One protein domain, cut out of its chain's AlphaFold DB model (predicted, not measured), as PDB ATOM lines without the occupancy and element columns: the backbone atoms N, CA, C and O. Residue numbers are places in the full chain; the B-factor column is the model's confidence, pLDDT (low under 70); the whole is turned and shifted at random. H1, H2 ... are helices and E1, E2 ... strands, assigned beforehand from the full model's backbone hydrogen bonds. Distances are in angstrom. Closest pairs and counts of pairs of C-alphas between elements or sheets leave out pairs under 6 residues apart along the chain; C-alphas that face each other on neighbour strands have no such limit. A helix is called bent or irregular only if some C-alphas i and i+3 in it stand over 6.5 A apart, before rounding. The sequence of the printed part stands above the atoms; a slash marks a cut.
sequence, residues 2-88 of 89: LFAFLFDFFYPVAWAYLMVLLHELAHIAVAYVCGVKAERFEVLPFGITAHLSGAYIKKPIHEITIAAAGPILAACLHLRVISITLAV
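What this domain is: This is residues 2 to 88 of the 89 residues of the protein "Site-2 protease family protein" of Clostridiaceae bacterium (UniProt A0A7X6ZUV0). One long helix, H2, runs through the middle, with the strand hairpin E1 E2 along one side and the bent helix H3 on another; H3 packs on H2 around its bend, H3a on residues 27 to 31 of H2 and H3b on residues 19 to 27, and H3b then splays away from H2, its residues 79 to 88 sticking out. The printed part has 87 residues with three named helices and two named strands, in the order H1 H2 E1 E2 H3, and is mostly helix; the sheet, E1 - E2, is antiparallel. The whole is loose, with a radius of gyration of the C-alphas of 15.6 A, and flat, spanning 46 by 33 by 14 A.

How they stand to each other: Start at H1, residues 2 to 6, close but not clearly touching H2, residues 10 to 33; their closest C-alphas, of Ala 4 and Phe 10, are 5.0 A apart. Next find the hairpin of E1, residues 38 to 44, and E2, residues 47 to 52, antiparallel at 166 degrees, with N 42 and O 49 within hydrogen-bond range at 2.9 A. The closest C-alphas of H2 and E2, of Leu 21 and Ile 48, are 6.5 A apart. H3, residues 60 to 88, was assigned as one helix by its hydrogen bonds but is bent: C-alphas 67 and 70 are 6.6 A apart, and its arms H3a, residues 60 to 67, and H3b, residues 70 to 88, stand at a shallow tilt of 34 degrees, only just short of steep. H2 touches H3a with residues 27 to 31 alone, opposite ways at a shallow tilt of 24 degrees; the closest C-alphas, of His 27 and Ile 66, are 5.3 A apart. Residues 19 to 27 of H2 touch residues 70 to 74 of H3b, opposite ways at a steep tilt of 44 degrees, closest at the C-alphas of His 23 and Gly 70, 4.3 A. In H1, H2, H3a and H3b every O i to N i+4 pair is within hydrogen-bond range.

Where its parts are: Find C-alpha 2 at (156.512, 40.060, 369.169), where H1 begins its 6.5 A. H2 runs 34.6 A from C-alpha 10 at (147.869, 41.520, 369.930); E1 and E2 span 16.7 A and 16.2 A. H3a covers 10.5 A and H3b 27.4 A, to C-alpha 88 at (125.930, 44.843, 375.499).

The domain as a whole: The two C-alphas farthest apart, of Ala 55 and Val 88, are 48.0 A apart. The printed part has no cut and no long link. Look for pLDDT under 70 at residues 4 to 5 and 54 to 56; the mean of the printed part is 85.4.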
ATOM      1  N   LEU A   2     156.040  39.462 370.438       70.81
ATOM      2  CA  LEU A   2     156.512  40.060 369.169       70.81
ATOM      3  C   LEU A   2     155.793  39.517 367.915       70.81
ATOM      4  O   LEU A   2     155.337  40.294 367.087       70.81
ATOM      5  N   PHE A   3     155.624  38.193 367.815       73.69
ATOM      6  CA  PHE A   3     154.876  37.570 366.716       73.69
ATOM      7  C   PHE A   3     153.398  38.010 366.705       73.69
ATOM      8  O   PHE A   3     152.891  38.432 365.681       73.69
ATOM      9  N   ALA A   4     152.719  38.018 367.856       68.00
ATOM     10  CA  ALA A   4     151.314  38.438 367.953       68.00
ATOM     11  C   ALA A   4     151.078  39.902 367.542       68.00
ATOM     12  O   ALA A   4     150.052  40.206 366.942       68.00
ATOM     13  N   PHE A   5     152.031  40.791 367.839       69.38
ATOM     14  CA  PHE A   5     151.984  42.193 367.421       69.38
ATOM     15  C   PHE A   5     152.094  42.350 365.896       69.38
ATOM     16  O   PHE A   5     151.434  43.204 365.320       69.38
ATOM     17  N   LEU A   6     152.883  41.498 365.235       74.06
ATOM     18  CA  LEU A   6     153.112  41.568 363.789       74.06
ATOM     19  C   LEU A   6     151.903  41.104 362.953       74.06
ATOM     20  O   LEU A   6     151.764  41.510 361.805       74.06
ATOM     21  N   PHE A   7     151.044  40.258 363.526       79.81
ATOM     22  CA  PHE A   7     149.915  39.617 362.839       79.81
ATOM     23  C   PHE A   7     148.537  40.097 363.336       79.81
ATOM     24  O   PHE A   7     147.546  39.411 363.122       79.81
ATOM     25  N   ASP A   8     148.473  41.240 364.025       77.56
ATOM     26  CA  ASP A   8     147.232  41.841 364.556       77.56
ATOM     27  C   ASP A   8     146.455  40.961 365.569       77.56
ATOM     28  O   ASP A   8     145.311  41.218 365.934       77.56
ATOM     29  N   PHE A   9     147.114  39.939 366.124       82.50
ATOM     30  CA  PHE A   9     146.594  39.109 367.218       82.50
ATOM     31  C   PHE A   9     146.971  39.668 368.598       82.50
ATOM     32  O   PHE A   9     146.926  38.952 369.601       82.50
ATOM     33  N   PHE A  10     147.371  40.938 368.685       81.75
ATOM     34  CA  PHE A  10     147.869  41.520 369.930       81.75
ATOM     35  C   PHE A  10     146.816  41.483 371.042       81.75
ATOM     36  O   PHE A  10     147.094  40.974 372.126       81.75
ATOM     37  N   TYR A  11     145.600  41.953 370.754       81.81
ATOM     38  CA  TYR A  11     144.498  41.989 371.716       81.81
ATOM     39  C   TYR A  11     144.137  40.612 372.299       81.81
ATOM     40  O   TYR A  11     144.166  40.478 373.524       81.81
ATOM     41  N   PRO A  12     143.844  39.568 371.494       84.88
ATOM     42  CA  PRO A  12     143.490  38.261 372.045       84.88
ATOM     43  C   PRO A  12     144.644  37.622 372.827       84.88
ATOM     44  O   PRO A  12     144.413  37.000 373.862       84.88
ATOM     45  N   VAL A  13     145.893  37.807 372.389       86.75
ATOM     46  CA  VAL A  13     147.057  37.235 373.082       86.75
ATOM     47  C   VAL A  13     147.346  37.977 374.389       86.75
ATOM     48  O   VAL A  13     147.644  37.336 375.395       86.75
ATOM     49  N   ALA A  14     147.226  39.307 374.414       86.69
ATOM     50  CA  ALA A  14     147.353  40.098 375.636       86.69
ATOM     51  C   ALA A  14     146.270  39.724 376.655       86.69
ATOM     52  O   ALA A  14     146.568  39.547 377.837       86.69
ATOM     53  N   TRP A  15     145.034  39.523 376.190       87.81
ATOM     54  CA  TRP A  15     143.941  39.060 377.037       87.81
ATOM     55  C   TRP A  15     144.204  37.663 377.604       87.81
ATOM     56  O   TRP A  15     144.077  37.459 378.809       87.81
ATOM     57  N   ALA A  16     144.644  36.715 376.772       87.25
ATOM     58  CA  ALA A  16     144.999  35.371 377.222       87.25
ATOM     59  C   ALA A  16     146.101  35.399 378.296       87.25
ATOM     60  O   ALA A  16     145.967  34.750 379.332       87.25
ATOM     61  N   TYR A  17     147.146  36.208 378.099       88.44
ATOM     62  CA  TYR A  17     148.204  36.390 379.097       88.44
ATOM     63  C   TYR A  17     147.689  36.997 380.402       88.44
ATOM     64  O   TYR A  17     148.089  36.550 381.473       88.44
ATOM     65  N   LEU A  18     146.785  37.976 380.333       89.69
ATOM     66  CA  LEU A  18     146.163  38.554 381.523       89.69
ATOM     67  C   LEU A  18     145.341  37.510 382.293       89.69
ATOM     68  O   LEU A  18     145.429  37.448 383.518       89.69
ATOM     69  N   MET A  19     144.578  36.664 381.594       90.75
ATOM     70  CA  MET A  19     143.805  35.589 382.229       90.75
ATOM     71  C   MET A  19     144.718  34.566 382.916       90.75
ATOM     72  O   MET A  19     144.458  34.191 384.056       90.75
ATOM     73  N   VAL A  20     145.803  34.150 382.253       91.00
ATOM     74  CA  VAL A  20     146.794  33.217 382.819       91.00
ATOM     75  C   VAL A  20     147.534  33.845 384.005       91.00
ATOM     76  O   VAL A  20     147.775  33.175 385.004       91.00
ATOM     77  N   LEU A  21     147.831  35.145 383.950       91.25
ATOM     78  CA  LEU A  21     148.447  35.870 385.062       91.25
ATOM     79  C   LEU A  21     147.546  35.871 386.300       91.25
ATOM     80  O   LEU A  21     148.010  35.590 387.403       91.25
ATOM     81  N   LEU A  22     146.258  36.173 386.121       92.31
ATOM     82  CA  LEU A  22     145.290  36.163 387.215       92.31
ATOM     83  C   LEU A  22     145.072  34.748 387.764       92.31
ATOM     84  O   LEU A  22     145.002  34.582 388.980       92.31
ATOM     85  N   HIS A  23     145.012  33.742 386.888       93.19
ATOM     86  CA  HIS A  23     144.940  32.329 387.262       93.19
ATOM     87  C   HIS A  23     146.089  31.935 388.197       93.19
ATOM     88  O   HIS A  23     145.847  31.427 389.292       93.19
ATOM     89  N   GLU A  24     147.327  32.241 387.812       92.38
ATOM     90  CA  GLU A  24     148.498  31.878 388.609       92.38
ATOM     91  C   GLU A  24     148.579  32.681 389.915       92.38
ATOM     92  O   GLU A  24     148.933  32.157 390.973       92.38
ATOM     93  N   LEU A  25     148.156  33.947 389.886       92.06
ATOM     94  CA  LEU A  25     148.070  34.770 391.088       92.06
ATOM     95  C   LEU A  25     147.053  34.212 392.098       92.06
ATOM     96  O   LEU A  25     147.268  34.339 393.302       92.06
ATOM     97  N   ALA A  26     145.983  33.558 391.638       93.56
ATOM     98  CA  ALA A  26     145.020  32.892 392.512       93.56
ATOM     99  C   ALA A  26     145.649  31.713 393.265       93.56
ATOM    100  O   ALA A  26     145.444  31.581 394.474       93.56
ATOM    101  N   HIS A  27     146.449  30.893 392.573       92.94
ATOM    102  CA  HIS A  27     147.215  29.815 393.199       92.94
ATOM    103  C   HIS A  27     148.135  30.363 394.290       92.94
ATOM    104  O   HIS A  27     148.121  29.869 395.417       92.94
ATOM    105  N   ILE A  28     148.871  31.435 393.989       91.81
ATOM    106  CA  ILE A  28     149.772  32.090 394.944       91.81
ATOM    107  C   ILE A  28     148.996  32.672 396.135       91.81
ATOM    108  O   ILE A  28     149.397  32.481 397.282       91.81
ATOM    109  N   ALA A  29     147.880  33.361 395.891       92.44
ATOM    110  CA  ALA A  29     147.072  33.973 396.942       92.44
ATOM    111  C   ALA A  29     146.529  32.925 397.924       92.44
ATOM    112  O   ALA A  29     146.663  33.083 399.138       92.44
ATOM    113  N   VAL A  30     145.973  31.824 397.410       93.19
ATOM    114  CA  VAL A  30     145.479  30.725 398.251       93.19
ATOM    115  C   VAL A  30     146.629  29.994 398.940       93.19
ATOM    116  O   VAL A  30     146.510  29.659 400.118       93.19
ATOM    117  N   ALA A  31     147.773  29.825 398.274       90.94
ATOM    118  CA  ALA A  31     148.969  29.267 398.898       90.94
ATOM    119  C   ALA A  31     149.419  30.092 400.113       90.94
ATOM    120  O   ALA A  31     149.639  29.513 401.179       90.94
ATOM    121  N   TYR A  32     149.452  31.425 400.004       89.69
ATOM    122  CA  TYR A  32     149.771  32.307 401.130       89.69
ATOM    123  C   TYR A  32     148.791  32.146 402.299       89.69
ATOM    124  O   TYR A  32     149.228  32.060 403.446       89.69
ATOM    125  N   VAL A  33     147.486  32.041 402.025       90.19
ATOM    126  CA  VAL A  33     146.461  31.796 403.060       90.19
ATOM    127  C   VAL A  33     146.645  30.425 403.722       90.19
ATOM    128  O   VAL A  33     146.478  30.290 404.932       90.19
ATOM    129  N   CYS A  34     147.059  29.413 402.959       87.69
ATOM    130  CA  CYS A  34     147.388  28.080 403.467       87.69
ATOM    131  C   CYS A  34     148.764  27.992 404.159       87.69
ATOM    132  O   CYS A  34     149.149  26.905 404.601       87.69
ATOM    133  N   GLY A  35     149.507  29.103 404.262       86.56
ATOM    134  CA  GLY A  35     150.837  29.160 404.875       86.56
ATOM    135  C   GLY A  35     151.958  28.560 404.017       86.56
ATOM    136  O   GLY A  35     153.024  28.235 404.540       86.56
ATOM    137  N   VAL A  36     151.728  28.395 402.713       87.25
ATOM    138  CA  VAL A  36     152.693  27.886 401.732       87.25
ATOM    139  C   VAL A  36     153.333  29.069 401.010       87.25
ATOM    140  O   VAL A  36     152.643  29.945 400.493       87.25
ATOM    141  N   LYS A  37     154.668  29.112 400.970       85.44
ATOM    142  CA  LYS A  37     155.409  30.176 400.281       85.44
ATOM    143  C   LYS A  37     155.607  29.838 398.803       85.44
ATOM    144  O   LYS A  37     155.984  28.714 398.469       85.44
ATOM    145  N   ALA A  38     155.411  30.838 397.947       85.75
ATOM    146  CA  ALA A  38     155.879  30.807 396.567       85.75
ATOM    147  C   ALA A  38     157.379  31.143 396.534       85.75
ATOM    148  O   ALA A  38     157.805  32.149 397.098       85.75
ATOM    149  N   GLU A  39     158.179  30.281 395.913       86.50
ATOM    150  CA  GLU A  39     159.634  30.422 395.802       86.50
ATOM    151  C   GLU A  39     160.035  31.206 394.558       86.50
ATOM    152  O   GLU A  39     160.932  32.049 394.614       86.50
ATOM    153  N   ARG A  40     159.388  30.917 393.427       84.75
ATOM    154  CA  ARG A  40     159.667  31.571 392.149       84.75
ATOM    155  C   ARG A  40     158.395  31.817 391.375       84.75
ATOM    156  O   ARG A  40     157.427  31.072 391.482       84.75
ATOM    157  N   PHE A  41     158.446  32.864 390.574       87.81
ATOM    158  CA  PHE A  41     157.407  33.233 389.639       87.81
ATOM    159  C   PHE A  41     158.074  33.467 388.291       87.81
ATOM    160  O   PHE A  41     158.909  34.364 388.165       87.81
ATOM    161  N   GLU A  42     157.753  32.628 387.311       88.31
ATOM    162  CA  GLU A  42     158.396  32.632 386.003       88.31
ATOM    163  C   GLU A  42     157.354  32.866 384.911       88.31
ATOM    164  O   GLU A  42     156.343  32.169 384.815       88.31
ATOM    165  N   VAL A  43     157.605  33.874 384.075       86.00
ATOM    166  CA  VAL A  43     156.787  34.168 382.899       86.00
ATOM    167  C   VAL A  43     157.474  33.543 381.693       86.00
ATOM    168  O   VAL A  43     158.575  33.944 381.312       86.00
ATOM    169  N   LEU A  44     156.824  32.549 381.100       85.75
ATOM    170  CA  LEU A  44     157.314  31.769 379.972       85.75
ATOM    171  C   LEU A  44     156.602  32.191 378.675       85.75
ATOM    172  O   LEU A  44     155.503  32.739 378.714       85.75
ATOM    173  N   PRO A  45     157.168  31.888 377.491       76.62
ATOM    174  CA  PRO A  45     156.545  32.226 376.208       76.62
ATOM    175  C   PRO A  45     155.145  31.625 376.010       76.62
ATOM    176  O   PRO A  45     154.348  32.158 375.232       76.62
ATOM    177  N   PHE A  46     154.848  30.530 376.714       79.56
ATOM    178  CA  PHE A  46     153.606  29.767 376.604       79.56
ATOM    179  C   PHE A  46     152.773  29.757 377.893       79.56
ATOM    180  O   PHE A  46     151.848  28.959 378.002       79.56
ATOM    181  N   GLY A  47     153.076  30.615 378.869       82.88
ATOM    182  CA  GLY A  47     152.322  30.645 380.118       82.88
ATOM    183  C   GLY A  47     153.087  31.273 381.269       82.88
ATOM    184  O   GLY A  47     154.111  31.922 381.083       82.88
ATOM    185  N   ILE A  48     152.566  31.094 382.471       87.38
ATOM    186  CA  ILE A  48     153.152  31.612 383.702       87.38
ATOM    187  C   ILE A  48     153.119  30.471 384.704       87.38
ATOM    188  O   ILE A  48     152.102  29.792 384.807       87.38
ATOM    189  N   THR A  49     154.223  30.273 385.415       87.69
ATOM    190  CA  THR A  49     154.357  29.197 386.394       87.69
ATOM    191  C   THR A  49     154.867  29.765 387.710       87.69
ATOM    192  O   THR A  49     155.905  30.431 387.761       87.69
ATOM    193  N   ALA A  50     154.157  29.477 388.795       86.75
ATOM    194  CA  ALA A  50     154.588  29.728 390.155       86.75
ATOM    195  C   ALA A  50     155.123  28.436 390.777       86.75
ATOM    196  O   ALA A  50     154.443  27.416 390.873       86.75
ATOM    197  N   HIS A  51     156.359  28.490 391.255       85.62
ATOM    198  CA  HIS A  51     156.962  27.402 392.006       85.62
ATOM    199  C   HIS A  51     156.610  27.566 393.478       85.62
ATOM    200  O   HIS A  51     157.051  28.511 394.133       85.62
ATOM    201  N   LEU A  52     155.812  26.644 394.003       83.75
ATOM    202  CA  LEU A  52     155.502  26.553 395.425       83.75
ATOM    203  C   LEU A  52     156.554  25.695 396.128       83.75
ATOM    204  O   LEU A  52     157.022  24.699 395.575       83.75
ATOM    205  N   SER A  53     156.899  26.052 397.365       78.69
ATOM    206  CA  SER A  53     157.832  25.260 398.166       78.69
ATOM    207  C   SER A  53     157.209  23.907 398.530       78.69
ATOM    208  O   SER A  53     156.448  23.792 399.496       78.69
ATOM    209  N   GLY A  54     157.512  22.868 397.743       62.84
ATOM    210  CA  GLY A  54     156.929  21.526 397.885       62.84
ATOM    211  C   GLY A  54     157.202  20.870 399.243       62.84
ATOM    212  O   GLY A  54     156.415  20.052 399.708       62.84
ATOM    213  N   ALA A  55     158.259  21.294 399.944       60.62
ATOM    214  CA  ALA A  55     158.572  20.823 401.293       60.62
ATOM    215  C   ALA A  55     157.553  21.274 402.366       60.62
ATOM    216  O   ALA A  55     157.542  20.725 403.469       60.62
ATOM    217  N   TYR A  56     156.699  22.267 402.075       59.03
ATOM    218  CA  TYR A  56     155.803  22.886 403.061       59.03
ATOM    219  C   TYR A  56     154.332  22.457 402.972       59.03
ATOM    220  O   TYR A  56     153.563  22.773 403.887       59.03
ATOM    221  N   ILE A  57     153.912  21.708 401.946       72.81
ATOM    222  CA  ILE A  57     152.510  21.272 401.828       72.81
ATOM    223  C   ILE A  57     152.280  20.026 402.695       72.81
ATOM    224  O   ILE A  57     152.314  18.890 402.243       72.81
ATOM    225  N   LYS A  58     152.046  20.242 403.994       76.06
ATOM    226  CA  LYS A  58     151.867  19.160 404.983       76.06
ATOM    227  C   LYS A  58     150.534  18.413 404.873       76.06
ATOM    228  O   LYS A  58     150.382  17.357 405.479       76.06
ATOM    229  N   LYS A  59     149.536  18.992 404.195       84.25
ATOM    230  CA  LYS A  59     148.165  18.468 404.140       84.25
ATOM    231  C   LYS A  59     147.673  18.385 402.687       84.25
ATOM    232  O   LYS A  59     147.603  19.437 402.050       84.25
ATOM    233  N   PRO A  60     147.207  17.213 402.214       86.19
ATOM    234  CA  PRO A  60     146.661  17.052 400.859       86.19
ATOM    235  C   PRO A  60     145.492  17.997 400.556       86.19
ATOM    236  O   PRO A  60     145.334  18.478 399.442       86.19
ATOM    237  N   ILE A  61     144.684  18.331 401.568       88.94
ATOM    238  CA  ILE A  61     143.559  19.258 401.387       88.94
ATOM    239  C   ILE A  61     144.018  20.674 401.015       88.94
ATOM    240  O   ILE A  61     143.338  21.345 400.244       88.94
ATOM    241  N   HIS A  62     145.178  21.129 401.504       88.62
ATOM    242  CA  HIS A  62     145.727  22.425 401.099       88.62
ATOM    243  C   HIS A  62     146.196  22.372 399.646       88.62
ATOM    244  O   HIS A  62     145.946  23.313 398.906       88.62
ATOM    245  N   GLU A  63     146.798  21.260 399.219       88.56
ATOM    246  CA  GLU A  63     147.210  21.056 397.828       88.56
ATOM    247  C   GLU A  63     146.019  21.130 396.871       88.56
ATOM    248  O   GLU A  63     146.046  21.901 395.918       88.56
ATOM    249  N   ILE A  64     144.935  20.413 397.182       91.44
ATOM    250  CA  ILE A  64     143.703  20.424 396.381       91.44
ATOM    251  C   ILE A  64     143.093  21.827 396.353       91.44
ATOM    252  O   ILE A  64     142.672  22.298 395.300       91.44
ATOM    253  N   THR A  65     143.062  22.516 397.497       92.12
ATOM    254  CA  THR A  65     142.486  23.866 397.586       92.12
ATOM    255  C   THR A  65     143.298  24.867 396.767       92.12
ATOM    256  O   THR A  65     142.725  25.664 396.029       92.12
ATOM    257  N   ILE A  66     144.630  24.797 396.847       91.38
ATOM    258  CA  ILE A  66     145.526  25.629 396.046       91.38
ATOM    259  C   ILE A  66     145.335  25.294 394.569       91.38
ATOM    260  O   ILE A  66     145.064  26.203 393.796       91.38
ATOM    261  N   ALA A  67     145.380  24.020 394.174       90.81
ATOM    262  CA  ALA A  67     145.222  23.579 392.786       90.81
ATOM    263  C   ALA A  67     143.841  23.907 392.184       90.81
ATOM    264  O   ALA A  67     143.722  24.087 390.976       90.81
ATOM    265  N   ALA A  68     142.792  24.030 392.999       93.44
ATOM    266  CA  ALA A  68     141.469  24.445 392.539       93.44
ATOM    267  C   ALA A  68     141.327  25.973 392.387       93.44
ATOM    268  O   ALA A  68     140.487  26.434 391.613       93.44
ATOM    269  N   ALA A  69     142.144  26.767 393.087       93.31
ATOM    270  CA  ALA A  69     142.014  28.225 393.137       93.31
ATOM    271  C   ALA A  69     142.121  28.900 391.759       93.31
ATOM    272  O   ALA A  69     141.265  29.714 391.404       93.31
ATOM    273  N   GLY A  70     143.138  28.541 390.971       90.94
ATOM    274  CA  GLY A  70     143.342  29.058 389.614       90.94
ATOM    275  C   GLY A  70     142.175  28.748 388.672       90.94
ATOM    276  O   GLY A  70     141.601  29.682 388.102       90.94
ATOM    277  N   PRO A  71     141.768  27.471 388.509       92.69
ATOM    278  CA  PRO A  71     140.620  27.100 387.683       92.69
ATOM    279  C   PRO A  71     139.315  27.793 388.088       92.69
ATOM    280  O   PRO A  71     138.587  28.268 387.217       92.69
ATOM    281  N   ILE A  72     139.028  27.898 389.391       93.31
ATOM    282  CA  ILE A  72     137.808  28.554 389.887       93.31
ATOM    283  C   ILE A  72     137.814  30.044 389.532       93.31
ATOM    284  O   ILE A  72     136.826  30.536 388.984       93.31
ATOM    285  N   LEU A  73     138.918  30.761 389.782       93.19
ATOM    286  CA  LEU A  73     139.006  32.179 389.424       93.19
ATOM    287  C   LEU A  73     138.849  32.378 387.914       93.19
ATOM    288  O   LEU A  73     138.092  33.251 387.484       93.19
ATOM    289  N   ALA A  74     139.536  31.561 387.112       90.25
ATOM    290  CA  ALA A  74     139.465  31.637 385.659       90.25
ATOM    291  C   ALA A  74     138.033  31.403 385.152       90.25
ATOM    292  O   ALA A  74     137.555  32.175 384.321       90.25
ATOM    293  N   ALA A  75     137.322  30.408 385.693       89.50
ATOM    294  CA  ALA A  75     135.932  30.122 385.344       89.50
ATOM    295  C   ALA A  75     134.983  31.268 385.733       89.50
ATOM    296  O   ALA A  75     134.168  31.695 384.914       89.50
ATOM    297  N   CYS A  76     135.110  31.816 386.948       90.50
ATOM    298  CA  CYS A  76     134.310  32.959 387.395       90.50
ATOM    299  C   CYS A  76     134.536  34.198 386.521       90.50
ATOM    300  O   CYS A  76     133.583  34.892 386.161       90.50
ATOM    301  N   LEU A  77     135.792  34.474 386.161       89.38
ATOM    302  CA  LEU A  77     136.141  35.606 385.312       89.38
ATOM    303  C   LEU A  77     135.598  35.421 383.892       89.38
ATOM    304  O   LEU A  77     134.980  36.340 383.361       89.38
ATOM    305  N   HIS A  78     135.742  34.227 383.310       88.19
ATOM    306  CA  HIS A  78     135.170  33.909 382.000       88.19
ATOM    307  C   HIS A  78     133.650  34.072 381.981       88.19
ATOM    308  O   HIS A  78     133.112  34.718 381.085       88.19
ATOM    309  N   LEU A  79     132.956  33.539 382.992       88.00
ATOM    310  CA  LEU A  79     131.505  33.662 383.104       88.00
ATOM    311  C   LEU A  79     131.071  35.131 383.168       88.00
ATOM    312  O   LEU A  79     130.103  35.526 382.518       88.00
ATOM    313  N   ARG A  80     131.812  35.961 383.909       86.62
ATOM    314  CA  ARG A  80     131.532  37.395 384.005       86.62
ATOM    315  C   ARG A  80     131.755  38.122 382.683       86.62
ATOM    316  O   ARG A  80     130.930  38.952 382.317       86.62
ATOM    317  N   VAL A  81     132.830  37.804 381.964       86.00
ATOM    318  CA  VAL A  81     133.108  38.381 380.640       86.00
ATOM    319  C   VAL A  81     131.986  38.034 379.665       86.00
ATOM    320  O   VAL A  81     131.447  38.931 379.027       86.00
ATOM    321  N   ILE A  82     131.565  36.768 379.617       85.56
ATOM    322  CA  ILE A  82     130.450  36.323 378.767       85.56
ATOM    323  C   ILE A  82     129.158  37.058 379.135       85.56
ATOM    324  O   ILE A  82     128.475  37.574 378.255       85.56
ATOM    325  N   SER A  83     128.838  37.149 380.429       85.38
ATOM    326  CA  SER A  83     127.640  37.853 380.897       85.38
ATOM    327  C   SER A  83     127.631  39.333 380.507       85.38
ATOM    328  O   SER A  83     126.563  39.857 380.205       85.38
ATOM    329  N   ILE A  84     128.784  40.009 380.527       83.12
ATOM    330  CA  ILE A  84     128.897  41.413 380.110       83.12
ATOM    331  C   ILE A  84     128.716  41.527 378.598       83.12
ATOM    332  O   ILE A  84     127.953  42.374 378.151       83.12
ATOM    333  N   THR A  85     129.360  40.660 377.815       83.94
ATOM    334  CA  THR A  85     129.216  40.663 376.354       83.94
ATOM    335  C   THR A  85     127.759  40.474 375.937       83.94
ATOM    336  O   THR A  85     127.266  41.249 375.128       83.94
ATOM    337  N   LEU A  86     127.049  39.516 376.547       83.62
ATOM    338  CA  LEU A  86     125.623  39.272 376.288       83.62
ATOM    339  C   LEU A  86     124.716  40.444 376.691       83.62
ATOM    340  O   LEU A  86     123.627  40.573 376.150       83.62
ATOM    341  N   ALA A  87     125.129  41.274 377.651       80.94
ATOM    342  CA  ALA A  87     124.352  42.429 378.102       80.94
ATOM    343  C   ALA A  87     124.540  43.678 377.218       80.94
ATOM    344  O   ALA A  87     123.793  44.642 377.373       80.94
ATOM    345  N   VAL A  88     125.554  43.690 376.344       76.44
ATOM    346  CA  VAL A  88     125.930  44.843 375.499       76.44
ATOM    347  C   VAL A  88     125.617  44.601 374.007       76.44
ATOM    348  O   VAL A  88     125.704  45.533 373.209       76.44
TER     349      VAL A  88